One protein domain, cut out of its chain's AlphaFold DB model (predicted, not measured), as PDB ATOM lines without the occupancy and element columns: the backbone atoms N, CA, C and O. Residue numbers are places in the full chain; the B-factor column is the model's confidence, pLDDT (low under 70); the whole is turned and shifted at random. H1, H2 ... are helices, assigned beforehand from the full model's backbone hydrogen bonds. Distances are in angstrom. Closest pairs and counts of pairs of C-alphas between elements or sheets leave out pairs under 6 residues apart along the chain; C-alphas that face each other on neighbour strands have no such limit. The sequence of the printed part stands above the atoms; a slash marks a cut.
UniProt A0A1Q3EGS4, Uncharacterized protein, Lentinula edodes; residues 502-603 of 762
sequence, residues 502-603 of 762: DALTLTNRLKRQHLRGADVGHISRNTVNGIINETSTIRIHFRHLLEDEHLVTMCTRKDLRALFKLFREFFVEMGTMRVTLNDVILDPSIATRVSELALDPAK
ATOM      1  N   ASP A 502       2.041  35.312   6.582       95.88
ATOM      2  CA  ASP A 502       2.150  33.945   6.076       95.88
ATOM      3  C   ASP A 502       3.524  33.657   5.437       95.88
ATOM      4  O   ASP A 502       4.193  34.545   4.897       95.88
ATOM      5  N   ALA A 503       3.947  32.393   5.479       94.25
ATOM      6  CA  ALA A 503       5.258  31.969   4.992       94.25
ATOM      7  C   ALA A 503       5.496  32.280   3.500       94.25
ATOM      8  O   ALA A 503       6.634  32.562   3.115       94.25
ATOM      9  N   LEU A 504       4.458  32.283   2.653       93.31
ATOM     10  CA  LEU A 504       4.601  32.544   1.216       93.31
ATOM     11  C   LEU A 504       4.764  34.044   0.937       93.31
ATOM     12  O   LEU A 504       5.651  34.423   0.167       93.31
ATOM     13  N   THR A 505       3.983  34.911   1.582       94.38
ATOM     14  CA  THR A 505       4.146  36.374   1.494       94.38
ATOM     15  C   THR A 505       5.499  36.810   2.052       94.38
ATOM     16  O   THR A 505       6.206  37.585   1.401       94.38
ATOM     17  N   LEU A 506       5.919  36.260   3.197       93.88
ATOM     18  CA  LEU A 506       7.233  36.541   3.786       93.88
ATOM     19  C   LEU A 506       8.382  36.073   2.876       93.88
ATOM     20  O   LEU A 506       9.302  36.850   2.614       93.88
ATOM     21  N   THR A 507       8.299  34.866   2.305       93.12
ATOM     22  CA  THR A 507       9.288  34.364   1.329       93.12
ATOM     23  C   THR A 507       9.341  35.242   0.076       93.12
ATOM     24  O   THR A 507      10.423  35.607  -0.388       93.12
ATOM     25  N   ASN A 508       8.187  35.651  -0.462       94.50
ATOM     26  CA  ASN A 508       8.119  36.546  -1.620       94.50
ATOM     27  C   ASN A 508       8.682  37.946  -1.318       94.50
ATOM     28  O   ASN A 508       9.334  38.541  -2.181       94.50
ATOM     29  N   ARG A 509       8.485  38.465  -0.101       93.00
ATOM     30  CA  ARG A 509       9.077  39.728   0.357       93.00
ATOM     31  C   ARG A 509      10.600  39.623   0.467       93.00
ATOM     32  O   ARG A 509      11.296  40.448  -0.120       93.00
ATOM     33  N   LEU A 510      11.118  38.581   1.121       94.38
ATOM     34  CA  LEU A 510      12.561  38.326   1.245       94.38
ATOM     35  C   LEU A 510      13.232  38.133  -0.124       94.38
ATOM     36  O   LEU A 510      14.304  38.686  -0.368       94.38
ATOM     37  N   LYS A 511      12.560  37.441  -1.055       94.38
ATOM     38  CA  LYS A 511      13.000  37.280  -2.450       94.38
ATOM     39  C   LYS A 511      13.121  38.622  -3.185       94.38
ATOM     40  O   LYS A 511      14.113  38.826  -3.877       94.38
ATOM     41  N   ARG A 512      12.166  39.548  -3.005       93.44
ATOM     42  CA  ARG A 512      12.240  40.925  -3.551       93.44
ATOM     43  C   ARG A 512      13.330  41.766  -2.872       93.44
ATOM     44  O   ARG A 512      13.981  42.568  -3.531       93.44
ATOM     45  N   GLN A 513      13.562  41.556  -1.578       92.81
ATOM     46  CA  GLN A 513      14.619  42.218  -0.801       92.81
ATOM     47  C   GLN A 513      16.011  41.582  -0.983       92.81
ATOM     48  O   GLN A 513      16.963  42.031  -0.357       92.81
ATOM     49  N   HIS A 514      16.148  40.558  -1.837       90.56
ATOM     50  CA  HIS A 514      17.395  39.833  -2.128       90.56
ATOM     51  C   HIS A 514      18.052  39.119  -0.923       90.56
ATOM     52  O   HIS A 514      19.153  38.582  -1.049       90.56
ATOM     53  N   LEU A 515      17.352  39.010   0.212       90.69
ATOM     54  CA  LEU A 515      17.818  38.371   1.451       90.69
ATOM     55  C   LEU A 515      17.706  36.836   1.378       90.69
ATOM     56  O   LEU A 515      16.923  36.206   2.093       90.69
ATOM     57  N   ARG A 516      18.475  36.216   0.475       80.00
ATOM     58  CA  ARG A 516      18.550  34.751   0.346       80.00
ATOM     59  C   ARG A 516      19.241  34.146   1.574       80.00
ATOM     60  O   ARG A 516      20.364  34.521   1.884       80.00
ATOM     61  N   GLY A 517      18.587  33.183   2.227       80.62
ATOM     62  CA  GLY A 517      19.130  32.451   3.383       80.62
ATOM     63  C   GLY A 517      18.657  32.932   4.760       80.62
ATOM     64  O   GLY A 517      19.035  32.334   5.759       80.62
ATOM     65  N   ALA A 518      17.817  33.969   4.841       88.25
ATOM     66  CA  ALA A 518      17.177  34.354   6.100       88.25
ATOM     67  C   ALA A 518      16.068  33.352   6.491       88.25
ATOM     68  O   ALA A 518      15.245  32.992   5.648       88.25
ATOM     69  N   ASP A 519      16.018  32.929   7.761       93.94
ATOM     70  CA  ASP A 519      14.997  31.986   8.237       93.94
ATOM     71  C   ASP A 519      13.595  32.623   8.273       93.94
ATOM     72  O   ASP A 519      13.278  33.474   9.112       93.94
ATOM     73  N   VAL A 520      12.735  32.156   7.366       94.19
ATOM     74  CA  VAL A 520      11.323  32.541   7.260       94.19
ATOM     75  C   VAL A 520      10.540  32.129   8.513       94.19
ATOM     76  O   VAL A 520       9.631  32.853   8.928       94.19
ATOM     77  N   GLY A 521      10.912  31.021   9.162       94.38
ATOM     78  CA  GLY A 521      10.300  30.538  10.399       94.38
ATOM     79  C   GLY A 521      10.477  31.541  11.538       94.38
ATOM     80  O   GLY A 521       9.489  32.069  12.057       94.38
ATOM     81  N   HIS A 522      11.723  31.873  11.884       95.12
ATOM     82  CA  HIS A 522      12.065  32.907  12.864       95.12
ATOM     83  C   HIS A 522      11.467  34.276  12.513       95.12
ATOM     84  O   HIS A 522      10.884  34.927  13.382       95.12
ATOM     85  N   ILE A 523      11.547  34.710  11.248       95.31
ATOM     86  CA  ILE A 523      10.964  35.992  10.816       95.31
ATOM     87  C   ILE A 523       9.442  36.007  11.014       95.31
ATOM     88  O   ILE A 523       8.906  37.011  11.492       95.31
ATOM     89  N   SER A 524       8.745  34.908  10.713       95.75
ATOM     90  CA  SER A 524       7.296  34.825  10.912       95.75
ATOM     91  C   SER A 524       6.918  34.830  12.396       95.75
ATOM     92  O   SER A 524       6.099  35.655  12.799       95.75
ATOM     93  N   ARG A 525       7.596  34.028  13.233       96.81
ATOM     94  CA  ARG A 525       7.443  34.032  14.700       96.81
ATOM     95  C   ARG A 525       7.667  35.423  15.294       96.81
ATOM     96  O   ARG A 525       6.841  35.896  16.069       96.81
ATOM     97  N   ASN A 526       8.743  36.106  14.902       97.31
ATOM     98  CA  ASN A 526       9.045  37.455  15.382       97.31
ATOM     99  C   ASN A 526       7.985  38.482  14.936       97.31
ATOM    100  O   ASN A 526       7.560  39.317  15.730       97.31
ATOM    101  N   THR A 527       7.502  38.383  13.692       96.81
ATOM    102  CA  THR A 527       6.439  39.256  13.158       96.81
ATOM    103  C   THR A 527       5.119  39.063  13.911       96.81
ATOM    104  O   THR A 527       4.496  40.044  14.318       96.81
ATOM    105  N   VAL A 528       4.718  37.810  14.147       97.50
ATOM    106  CA  VAL A 528       3.517  37.446  14.916       97.50
ATOM    107  C   VAL A 528       3.620  37.924  16.368       97.50
ATOM    108  O   VAL A 528       2.705  38.586  16.856       97.50
ATOM    109  N   ASN A 529       4.748  37.671  17.038       97.31
ATOM    110  CA  ASN A 529       4.988  38.136  18.410       97.31
ATOM    111  C   ASN A 529       4.954  39.670  18.509       97.31
ATOM    112  O   ASN A 529       4.389  40.210  19.460       97.31
ATOM    113  N   GLY A 530       5.495  40.378  17.509       97.75
ATOM    114  CA  GLY A 530       5.376  41.831  17.392       97.75
ATOM    115  C   GLY A 530       3.916  42.297  17.363       97.75
ATOM    116  O   GLY A 530       3.541  43.166  18.144       97.75
ATOM    117  N   ILE A 531       3.070  41.658  16.548       97.44
ATOM    118  CA  ILE A 531       1.637  41.986  16.454       97.44
ATOM    119  C   ILE A 531       0.906  41.718  17.784       97.44
ATOM    120  O   ILE A 531       0.151  42.574  18.235       97.44
ATOM    121  N   ILE A 532       1.161  40.588  18.455       96.94
ATOM    122  CA  ILE A 532       0.558  40.265  19.769       96.94
ATOM    123  C   ILE A 532       0.968  41.291  20.845       96.94
ATOM    124  O   ILE A 532       0.154  41.696  21.688       96.94
ATOM    125  N   ASN A 533       2.225  41.737  20.809       97.25
ATOM    126  CA  ASN A 533       2.725  42.791  21.687       97.25
ATOM    127  C   ASN A 533       2.065  44.141  21.368       97.25
ATOM    128  O   ASN A 533       1.652  44.836  22.294       97.25
ATOM    129  N   GLU A 534       1.871  44.486  20.093       97.12
ATOM    130  CA  GLU A 534       1.138  45.693  19.687       97.12
ATOM    131  C   GLU A 534      -0.337  45.662  20.122       97.12
ATOM    132  O   GLU A 534      -0.815  46.643  20.689       97.12
ATOM    133  N   THR A 535      -1.046  44.532  19.995       96.12
ATOM    134  CA  THR A 535      -2.404  44.380  20.562       96.12
ATOM    135  C   THR A 535      -2.411  44.642  22.072       96.12
ATOM    136  O   THR A 535      -3.346  45.239  22.610       96.12
ATOM    137  N   SER A 536      -1.340  44.246  22.765       93.56
ATOM    138  CA  SER A 536      -1.179  44.472  24.204       93.56
ATOM    139  C   SER A 536      -0.847  45.934  24.548       93.56
ATOM    140  O   SER A 536      -1.336  46.430  25.564       93.56
ATOM    141  N   THR A 537      -0.092  46.663  23.711       95.06
ATOM    142  CA  THR A 537       0.188  48.098  23.930       95.06
ATOM    143  C   THR A 537      -0.980  49.007  23.557       95.06
ATOM    144  O   THR A 537      -1.119  50.060  24.180       95.06
ATOM    145  N   ILE A 538      -1.883  48.618  22.643       94.25
ATOM    146  CA  ILE A 538      -3.114  49.389  22.357       94.25
ATOM    147  C   ILE A 538      -3.918  49.637  23.644       94.25
ATOM    148  O   ILE A 538      -4.320  50.769  23.909       94.25
ATOM    149  N   ARG A 539      -4.070  48.616  24.499       93.19
ATOM    150  CA  ARG A 539      -4.735  48.747  25.808       93.19
ATOM    151  C   ARG A 539      -4.028  49.733  26.754       93.19
ATOM    152  O   ARG A 539      -4.678  50.293  27.632       93.19
ATOM    153  N   ILE A 540      -2.716  49.933  26.601       94.12
ATOM    154  CA  ILE A 540      -1.932  50.900  27.387       94.12
ATOM    155  C   ILE A 540      -2.120  52.317  26.831       94.12
ATOM    156  O   ILE A 540      -2.313  53.243  27.611       94.12
ATOM    157  N   HIS A 541      -2.137  52.492  25.503       93.56
ATOM    158  CA  HIS A 541      -2.428  53.790  24.879       93.56
ATOM    159  C   HIS A 541      -3.815  54.314  25.277       93.56
ATOM    160  O   HIS A 541      -3.935  55.431  25.764       93.56
ATOM    161  N   PHE A 542      -4.852  53.480  25.157       93.06
ATOM    162  CA  PHE A 542      -6.227  53.839  25.522       93.06
ATOM    163  C   PHE A 542      -6.536  53.633  27.015       93.06
ATOM    164  O   PHE A 542      -7.694  53.479  27.405       93.06
ATOM    165  N   ARG A 543      -5.511  53.640  27.881       92.19
ATOM    166  CA  ARG A 543      -5.677  53.505  29.335       92.19
ATOM    167  C   ARG A 543      -6.514  54.644  29.933       92.19
ATOM    168  O   ARG A 543      -7.302  54.376  30.830       92.19
ATOM    169  N   HIS A 544      -6.423  55.865  29.398       89.56
ATOM    170  CA  HIS A 544      -7.239  56.994  29.867       89.56
ATOM    171  C   HIS A 544      -8.752  56.724  29.719       89.56
ATOM    172  O   HIS A 544      -9.493  56.935  30.674       89.56
ATOM    173  N   LEU A 545      -9.200  56.115  28.607       87.44
ATOM    174  CA  LEU A 545     -10.596  55.675  28.407       87.44
ATOM    175  C   LEU A 545     -11.057  54.595  29.409       87.44
ATOM    176  O   LEU A 545     -12.244  54.287  29.500       87.44
ATOM    177  N   LEU A 546     -10.124  53.971  30.136       88.00
ATOM    178  CA  LEU A 546     -10.400  52.938  31.135       88.00
ATOM    179  C   LEU A 546     -10.347  53.458  32.577       88.00
ATOM    180  O   LEU A 546     -10.714  52.695  33.476       88.00
ATOM    181  N   GLU A 547      -9.884  54.688  32.805       89.81
ATOM    182  CA  GLU A 547      -9.608  55.256  34.134       89.81
ATOM    183  C   GLU A 547     -10.326  56.587  34.388       89.81
ATOM    184  O   GLU A 547     -10.775  56.807  35.511       89.81
ATOM    185  N   ASP A 548     -10.541  57.412  33.360       84.38
ATOM    186  CA  ASP A 548     -11.404  58.595  33.444       84.38
ATOM    187  C   ASP A 548     -12.878  58.171  33.567       84.38
ATOM    188  O   ASP A 548     -13.338  57.251  32.880       84.38
ATOM    189  N   GLU A 549     -13.596  58.757  34.526       75.44
ATOM    190  CA  GLU A 549     -14.999  58.462  34.857       75.44
ATOM    191  C   GLU A 549     -15.968  59.511  34.289       75.44
ATOM    192  O   GLU A 549     -17.174  59.275  34.244       75.44
ATOM    193  N   HIS A 550     -15.443  60.637  33.798       77.00
ATOM    194  CA  HIS A 550     -16.214  61.718  33.186       77.00
ATOM    195  C   HIS A 550     -16.352  61.550  31.662       77.00
ATOM    196  O   HIS A 550     -17.239  62.149  31.052       77.00
ATOM    197  N   LEU A 551     -15.531  60.694  31.037       74.56
ATOM    198  CA  LEU A 551     -15.665  60.325  29.625       74.56
ATOM    199  C   LEU A 551     -16.864  59.391  29.389       74.56
ATOM    200  O   LEU A 551     -16.761  58.163  29.470       74.56
ATOM    201  N   VAL A 552     -17.997  59.994  29.020       64.62
ATOM    202  CA  VAL A 552     -19.213  59.301  28.569       64.62
ATOM    203  C   VAL A 552     -18.956  58.620  27.218       64.62
ATOM    204  O   VAL A 552     -19.164  59.189  26.149       64.62
ATOM    205  N   THR A 553     -18.474  57.381  27.269       69.88
ATOM    206  CA  THR A 553     -18.288  56.514  26.098       69.88
ATOM    207  C   THR A 553     -19.545  55.682  25.826       69.88
ATOM    208  O   THR A 553     -20.246  55.271  26.747       69.88
ATOM    209  N   MET A 554     -19.825  55.399  24.548       73.69
ATOM    210  CA  MET A 554     -21.013  54.634  24.117       73.69
ATOM    211  C   MET A 554     -21.017  53.162  24.574       73.69
ATOM    212  O   MET A 554     -22.051  52.500  24.524       73.69
ATOM    213  N   CYS A 555     -19.876  52.638  25.025       78.19
ATOM    214  CA  CYS A 555     -19.750  51.319  25.644       78.19
ATOM    215  C   CYS A 555     -19.405  51.496  27.122       78.19
ATOM    216  O   CYS A 555     -18.621  52.383  27.456       78.19
ATOM    217  N   THR A 556     -19.894  50.633  28.019       87.75
ATOM    218  CA  THR A 556     -19.509  50.783  29.428       87.75
ATOM    219  C   THR A 556     -18.023  50.474  29.629       87.75
ATOM    220  O   THR A 556     -17.423  49.633  28.951       87.75
ATOM    221  N   ARG A 557     -17.431  51.088  30.657       88.75
ATOM    222  CA  ARG A 557     -16.064  50.821  31.138       88.75
ATOM    223  C   ARG A 557     -15.795  49.326  31.406       88.75
ATOM    224  O   ARG A 557     -14.648  48.887  31.320       88.75
ATOM    225  N   LYS A 558     -16.821  48.526  31.730       91.38
ATOM    226  CA  LYS A 558     -16.711  47.063  31.889       91.38
ATOM    227  C   LYS A 558     -16.543  46.378  30.532       91.38
ATOM    228  O   LYS A 558     -15.651  45.542  30.378       91.38
ATOM    229  N   ASP A 559     -17.352  46.771  29.557       91.38
ATOM    230  CA  ASP A 559     -17.389  46.159  28.228       91.38
ATOM    231  C   ASP A 559     -16.146  46.530  27.420       91.38
ATOM    232  O   ASP A 559     -15.556  45.666  26.784       91.38
ATOM    233  N   LEU A 560     -15.645  47.765  27.542       91.75
ATOM    234  CA  LEU A 560     -14.395  48.201  26.900       91.75
ATOM    235  C   LEU A 560     -13.173  47.420  27.443       91.75
ATOM    236  O   LEU A 560     -12.270  47.040  26.692       91.75
ATOM    237  N   ARG A 561     -13.173  47.060  28.739       93.19
ATOM    238  CA  ARG A 561     -12.168  46.150  29.332       93.19
ATOM    239  C   ARG A 561     -12.323  44.710  28.833       93.19
ATOM    240  O   ARG A 561     -11.308  44.046  28.611       93.19
ATOM    241  N   ALA A 562     -13.555  44.232  28.653       94.38
ATOM    242  CA  ALA A 562     -13.832  42.917  28.076       94.38
ATOM    243  C   ALA A 562     -13.419  42.852  26.594       94.38
ATOM    244  O   ALA A 562     -12.803  41.875  26.183       94.38
ATOM    245  N   LEU A 563     -13.647  43.921  25.830       94.19
ATOM    246  CA  LEU A 563     -13.280  44.062  24.424       94.19
ATOM    247  C   LEU A 563     -11.756  44.033  24.223       94.19
ATOM    248  O   LEU A 563     -11.261  43.246  23.420       94.19
ATOM    249  N   PHE A 564     -10.977  44.791  25.007       95.25
ATOM    250  CA  PHE A 564      -9.510  44.683  24.952       95.25
ATOM    251  C   PHE A 564      -8.977  43.322  25.426       95.25
ATOM    252  O   PHE A 564      -7.904  42.902  24.986       95.25
ATOM    253  N   LYS A 565      -9.695  42.621  26.314       95.94
ATOM    254  CA  LYS A 565      -9.363  41.236  26.674       95.94
ATOM    255  C   LYS A 565      -9.623  40.298  25.484       95.94
ATOM    256  O   LYS A 565      -8.707  39.578  25.097       95.94
ATOM    257  N   LEU A 566     -10.808  40.381  24.875       96.50
ATOM    258  CA  LEU A 566     -11.223  39.601  23.708       96.50
ATOM    259  C   LEU A 566     -10.257  39.789  22.533       96.50
ATOM    260  O   LEU A 566      -9.783  38.806  21.976       96.50
ATOM    261  N   PHE A 567      -9.896  41.035  22.200       95.94
ATOM    262  CA  PHE A 567      -8.909  41.314  21.154       95.94
ATOM    263  C   PHE A 567      -7.555  40.664  21.459       95.94
ATOM    264  O   PHE A 567      -6.964  40.058  20.569       95.94
ATOM    265  N   ARG A 568      -7.060  40.732  22.704       96.31
ATOM    266  CA  ARG A 568      -5.800  40.067  23.075       96.31
ATOM    267  C   ARG A 568      -5.891  38.548  22.915       96.31
ATOM    268  O   ARG A 568      -4.974  37.960  22.359       96.31
ATOM    269  N   GLU A 569      -6.971  37.929  23.383       96.62
ATOM    270  CA  GLU A 569      -7.177  36.476  23.282       96.62
ATOM    271  C   GLU A 569      -7.303  36.035  21.810       96.62
ATOM    272  O   GLU A 569      -6.628  35.097  21.392       96.62
ATOM    273  N   PHE A 570      -8.038  36.789  20.988       96.94
ATOM    274  CA  PHE A 570      -8.169  36.559  19.546       96.94
ATOM    275  C   PHE A 570      -6.844  36.720  18.779       96.94
ATOM    276  O   PHE A 570      -6.512  35.879  17.947       96.94
ATOM    277  N   PHE A 571      -6.047  37.756  19.064       97.44
ATOM    278  CA  PHE A 571      -4.737  37.934  18.423       97.44
ATOM    279  C   PHE A 571      -3.690  36.915  18.888       97.44
ATOM    280  O   PHE A 571      -2.815  36.567  18.096       97.44
ATOM    281  N   VAL A 572      -3.784  36.415  20.125       97.31
ATOM    282  CA  VAL A 572      -2.963  35.287  20.587       97.31
ATOM    283  C   VAL A 572      -3.332  34.014  19.825       97.31
ATOM    284  O   VAL A 572      -2.422  33.378  19.303       97.31
ATOM    285  N   GLU A 573      -4.619  33.684  19.675       96.88
ATOM    286  CA  GLU A 573      -5.034  32.436  19.008       96.88
ATOM    287  C   GLU A 573      -4.891  32.481  17.472       96.88
ATOM    288  O   GLU A 573      -4.489  31.510  16.837       96.88
ATOM    289  N   MET A 574      -5.108  33.637  16.834       96.06
ATOM    290  CA  MET A 574      -4.685  33.817  15.436       96.06
ATOM    291  C   MET A 574      -3.163  33.707  15.291       96.06
ATOM    292  O   MET A 574      -2.673  33.213  14.275       96.06
ATOM    293  N   GLY A 575      -2.418  34.198  16.284       96.62
ATOM    294  CA  GLY A 575      -0.964  34.188  16.295       96.62
ATOM    295  C   GLY A 575      -0.385  32.785  16.441       96.62
ATOM    296  O   GLY A 575       0.510  32.430  15.675       96.62
ATOM    297  N   THR A 576      -0.930  31.960  17.343       95.56
ATOM    298  CA  THR A 576      -0.643  30.519  17.379       95.56
ATOM    299  C   THR A 576      -0.979  29.922  16.021       95.56
ATOM    300  O   THR A 576      -0.049  29.552  15.306       95.56
ATOM    301  N   MET A 577      -2.246  29.925  15.587       95.62
ATOM    302  CA  MET A 577      -2.671  29.310  14.316       95.62
ATOM    303  C   MET A 577      -1.791  29.700  13.113       95.62
ATOM    304  O   MET A 577      -1.429  28.835  12.312       95.62
ATOM    305  N   ARG A 578      -1.390  30.974  12.993       95.81
ATOM    306  CA  ARG A 578      -0.482  31.452  11.935       95.81
ATOM    307  C   ARG A 578       0.907  30.809  12.011       95.81
ATOM    308  O   ARG A 578       1.472  30.507  10.962       95.81
ATOM    309  N   VAL A 579       1.454  30.588  13.209       96.94
ATOM    310  CA  VAL A 579       2.794  30.011  13.400       96.94
ATOM    311  C   VAL A 579       2.865  28.547  12.960       96.94
ATOM    312  O   VAL A 579       3.705  28.274  12.108       96.94
ATOM    313  N   THR A 580       1.999  27.617  13.405       95.56
ATOM    314  CA  THR A 580       2.105  26.239  12.852       95.56
ATOM    315  C   THR A 580       1.631  26.136  11.414       95.56
ATOM    316  O   THR A 580       2.165  25.297  10.701       95.56
ATOM    317  N   LEU A 581       0.716  26.988  10.934       96.69
ATOM    318  CA  LEU A 581       0.419  27.024   9.499       96.69
ATOM    319  C   LEU A 581       1.691  27.354   8.701       96.69
ATOM    320  O   LEU A 581       1.974  26.703   7.701       96.69
ATOM    321  N   ASN A 582       2.490  28.315   9.172       97.06
ATOM    322  CA  ASN A 582       3.779  28.639   8.571       97.06
ATOM    323  C   ASN A 582       4.805  27.510   8.741       97.06
ATOM    324  O   ASN A 582       5.452  27.157   7.761       97.06
ATOM    325  N   ASP A 583       4.939  26.918   9.931       96.50
ATOM    326  CA  ASP A 583       5.869  25.804  10.158       96.50
ATOM    327  C   ASP A 583       5.508  24.573   9.311       96.50
ATOM    328  O   ASP A 583       6.404  23.942   8.773       96.50
ATOM    329  N   VAL A 584       4.220  24.277   9.099       96.69
ATOM    330  CA  VAL A 584       3.738  23.193   8.221       96.69
ATOM    331  C   VAL A 584       3.931  23.513   6.732       96.69
ATOM    332  O   VAL A 584       4.150  22.604   5.932       96.69
ATOM    333  N   ILE A 585       3.875  24.789   6.333       95.50
ATOM    334  CA  ILE A 585       4.209  25.219   4.962       95.50
ATOM    335  C   ILE A 585       5.724  25.133   4.704       95.50
ATOM    336  O   ILE A 585       6.131  24.862   3.575       95.50
ATOM    337  N   LEU A 586       6.554  25.367   5.726       95.50
ATOM    338  CA  LEU A 586       8.018  25.310   5.635       95.50
ATOM    339  C   LEU A 586       8.565  23.876   5.783       95.50
ATOM    340  O   LEU A 586       9.488  23.503   5.063       95.50
ATOM    341  N   ASP A 587       7.977  23.075   6.672       95.88
ATOM    342  CA  ASP A 587       8.260  21.654   6.888       95.88
ATOM    343  C   ASP A 587       6.940  20.856   7.002       95.88
ATOM    344  O   ASP A 587       6.336  20.769   8.079       95.88
ATOM    345  N   PRO A 588       6.484  20.206   5.914       96.19
ATOM    346  CA  PRO A 588       5.240  19.443   5.920       96.19
ATOM    347  C   PRO A 588       5.298  18.172   6.780       96.19
ATOM    348  O   PRO A 588       4.250  17.564   7.008       96.19
ATOM    349  N   SER A 589       6.465  17.759   7.301       94.38
ATOM    350  CA  SER A 589       6.537  16.645   8.257       94.38
ATOM    351  C   SER A 589       5.864  16.990   9.591       94.38
ATOM    352  O   SER A 589       5.290  16.114  10.239       94.38
ATOM    353  N   ILE A 590       5.828  18.277   9.959       94.25
ATOM    354  CA  ILE A 590       5.179  18.779  11.178       94.25
ATOM    355  C   ILE A 590       3.657  18.547  11.141       94.25
ATOM    356  O   ILE A 590       3.033  18.394  12.193       94.25
ATOM    357  N   ALA A 591       3.053  18.439   9.950       93.12
ATOM    358  CA  ALA A 591       1.610  18.250   9.782       93.12
ATOM    359  C   ALA A 591       1.079  16.979  10.465       93.12
ATOM    360  O   ALA A 591      -0.029  16.991  11.001       93.12
ATOM    361  N   THR A 592       1.854  15.888  10.479       91.50
ATOM    362  CA  THR A 592       1.434  14.631  11.121       91.50
ATOM    363  C   THR A 592       1.399  14.777  12.639       91.50
ATOM    364  O   THR A 592       0.385  14.448  13.249       91.50
ATOM    365  N   ARG A 593       2.445  15.370  13.236       92.50
ATOM    366  CA  ARG A 593       2.503  15.672  14.674       92.50
ATOM    367  C   ARG A 593       1.397  16.641  15.093       92.50
ATOM    368  O   ARG A 593       0.768  16.414  16.117       92.50
ATOM    369  N   VAL A 594       1.132  17.694  14.314       91.56
ATOM    370  CA  VAL A 594       0.043  18.648  14.604       91.56
ATOM    371  C   VAL A 594      -1.329  17.968  14.518       91.56
ATOM    372  O   VAL A 594      -2.177  18.217  15.372       91.56
ATOM    373  N   SER A 595      -1.536  17.071  13.548       91.94
ATOM    374  CA  SER A 595      -2.768  16.279  13.435       91.94
ATOM    375  C   SER A 595      -2.957  15.323  14.622       91.94
ATOM    376  O   SER A 595      -4.037  15.277  15.203       91.94
ATOM    377  N   GLU A 596      -1.907  14.610  15.046       90.75
ATOM    378  CA  GLU A 596      -1.980  13.724  16.218       90.75
ATOM    379  C   GLU A 596      -2.213  14.511  17.518       90.75
ATOM    380  O   GLU A 596      -3.075  14.134  18.309       90.75
ATOM    381  N   LEU A 597      -1.540  15.652  17.705       86.19
ATOM    382  CA  LEU A 597      -1.739  16.542  18.857       86.19
ATOM    383  C   LEU A 597      -3.177  17.094  18.938       86.19
ATOM    384  O   LEU A 597      -3.696  17.311  20.032       86.19
ATOM    385  N   ALA A 598      -3.809  17.338  17.785       85.88
ATOM    386  CA  ALA A 598      -5.174  17.853  17.688       85.88
ATOM    387  C   ALA A 598      -6.250  16.767  17.880       85.88
ATOM    388  O   ALA A 598      -7.334  17.077  18.375       85.88
ATOM    389  N   LEU A 599      -5.964  15.517  17.497       89.12
ATOM    390  CA  LEU A 599      -6.870  14.375  17.673       89.12
ATOM    391  C   LEU A 599      -6.775  13.771  19.082       89.12
ATOM    392  O   LEU A 599      -7.807  13.481  19.684       89.12
ATOM    393  N   ASP A 600      -5.561  13.642  19.624       87.00
ATOM    394  CA  ASP A 600      -5.273  13.061  20.938       87.00
ATOM    395  C   ASP A 600      -4.663  14.103  21.908       87.00
ATOM    396  O   ASP A 600      -3.507  13.972  22.333       87.00
ATOM    397  N   PRO A 601      -5.426  15.117  22.368       78.50
ATOM    398  CA  PRO A 601      -4.931  16.113  23.327       78.50
ATOM    399  C   PRO A 601      -4.515  15.504  24.683       78.50
ATOM    400  O   PRO A 601      -3.822  16.148  25.466       78.50
ATOM    401  N   ALA A 602      -4.890  14.249  24.963       80.00
ATOM    402  CA  ALA A 602      -4.396  13.486  26.108       80.00
ATOM    403  C   ALA A 602      -2.934  13.015  25.939       80.00
ATOM    404  O   ALA A 602      -2.185  13.014  26.917       80.00
ATOM    405  N   LYS A 603      -2.492  12.667  24.718       72.00
ATOM    406  CA  LYS A 603      -1.082  12.320  24.430       72.00
ATOM    407  C   LYS A 603      -0.173  13.547  24.500       72.00
ATOM    408  O   LYS A 603       0.963  13.444  24.959       72.00
TER     409      LYS A 603
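This is residues 502 to 603 of the 762 residues of an uncharacterized protein of Lentinula edodes (UniProt A0A1Q3EGS4). Two long helices, H2 and H4, lie side by side and run opposite ways, with little H3 and a loop joining them at one end. At the other end the short helices H1 and H5 turn off to opposite sides of the pair, and residues 595 to 603, of which 595 to 599 belong to H5, stick out free. The 102 printed residues hold five named helices, H1 to H5 in order, and no named strand: all helix. The whole is only just loose, close to extended, with a radius of gyration of the C-alphas of 18.8 A, and flat, spanning 55 by 43 by 16 A.

Begin at H1, residues 503 to 512, which touches H2, residues 520 to 541, about perpendicular at 75 degrees; the closest C-alphas, of Ala 503 and Val 520, are 6.5 A apart. The hub is H4, residues 557 to 586, which touches H2 at a shallow tilt of 4 degrees, opposite ways; look at the C-alphas of Val 528 and Gly 575, the closest, 5.7 A apart. H1 and H4 only just touch, with 3 pairs of C-alphas within 8 A, the closest those of Ala 503 and Asn 582 at 5.1 A. H3, residues 544 to 547, touches residues 557 to 561 of H4; the closest C-alphas, of Leu 546 and Arg 557, are 6.0 A apart. H5, residues 590 to 599, and H4 only just touch, and only at the corner, with 3 pairs of C-alphas within 8 A, the closest those of Val 584 and Ile 590 at 5.5 A. H1 and H5 are apart. In H1, H4 and H5 every O i to N i+4 pair is within hydrogen-bond range, in H2 16 of 18; H3 is too short for one.

Find C-alpha 503 at (5.258, 31.969, 4.992), where H1 begins. H2 runs 30.8 A to C-alpha 541, and H4 runs 43.4 A from C-alpha 557 at (-16.064, 50.821, 31.138). H5 ends at C-alpha 599, (-6.870, 14.375, 17.673).

The C-alphas of His 550 and Ser 589, the two farthest apart, are 56.3 A apart. The printed part has no cut, and no link is long. Look with care at residues 552 to 553, where pLDDT is under 70.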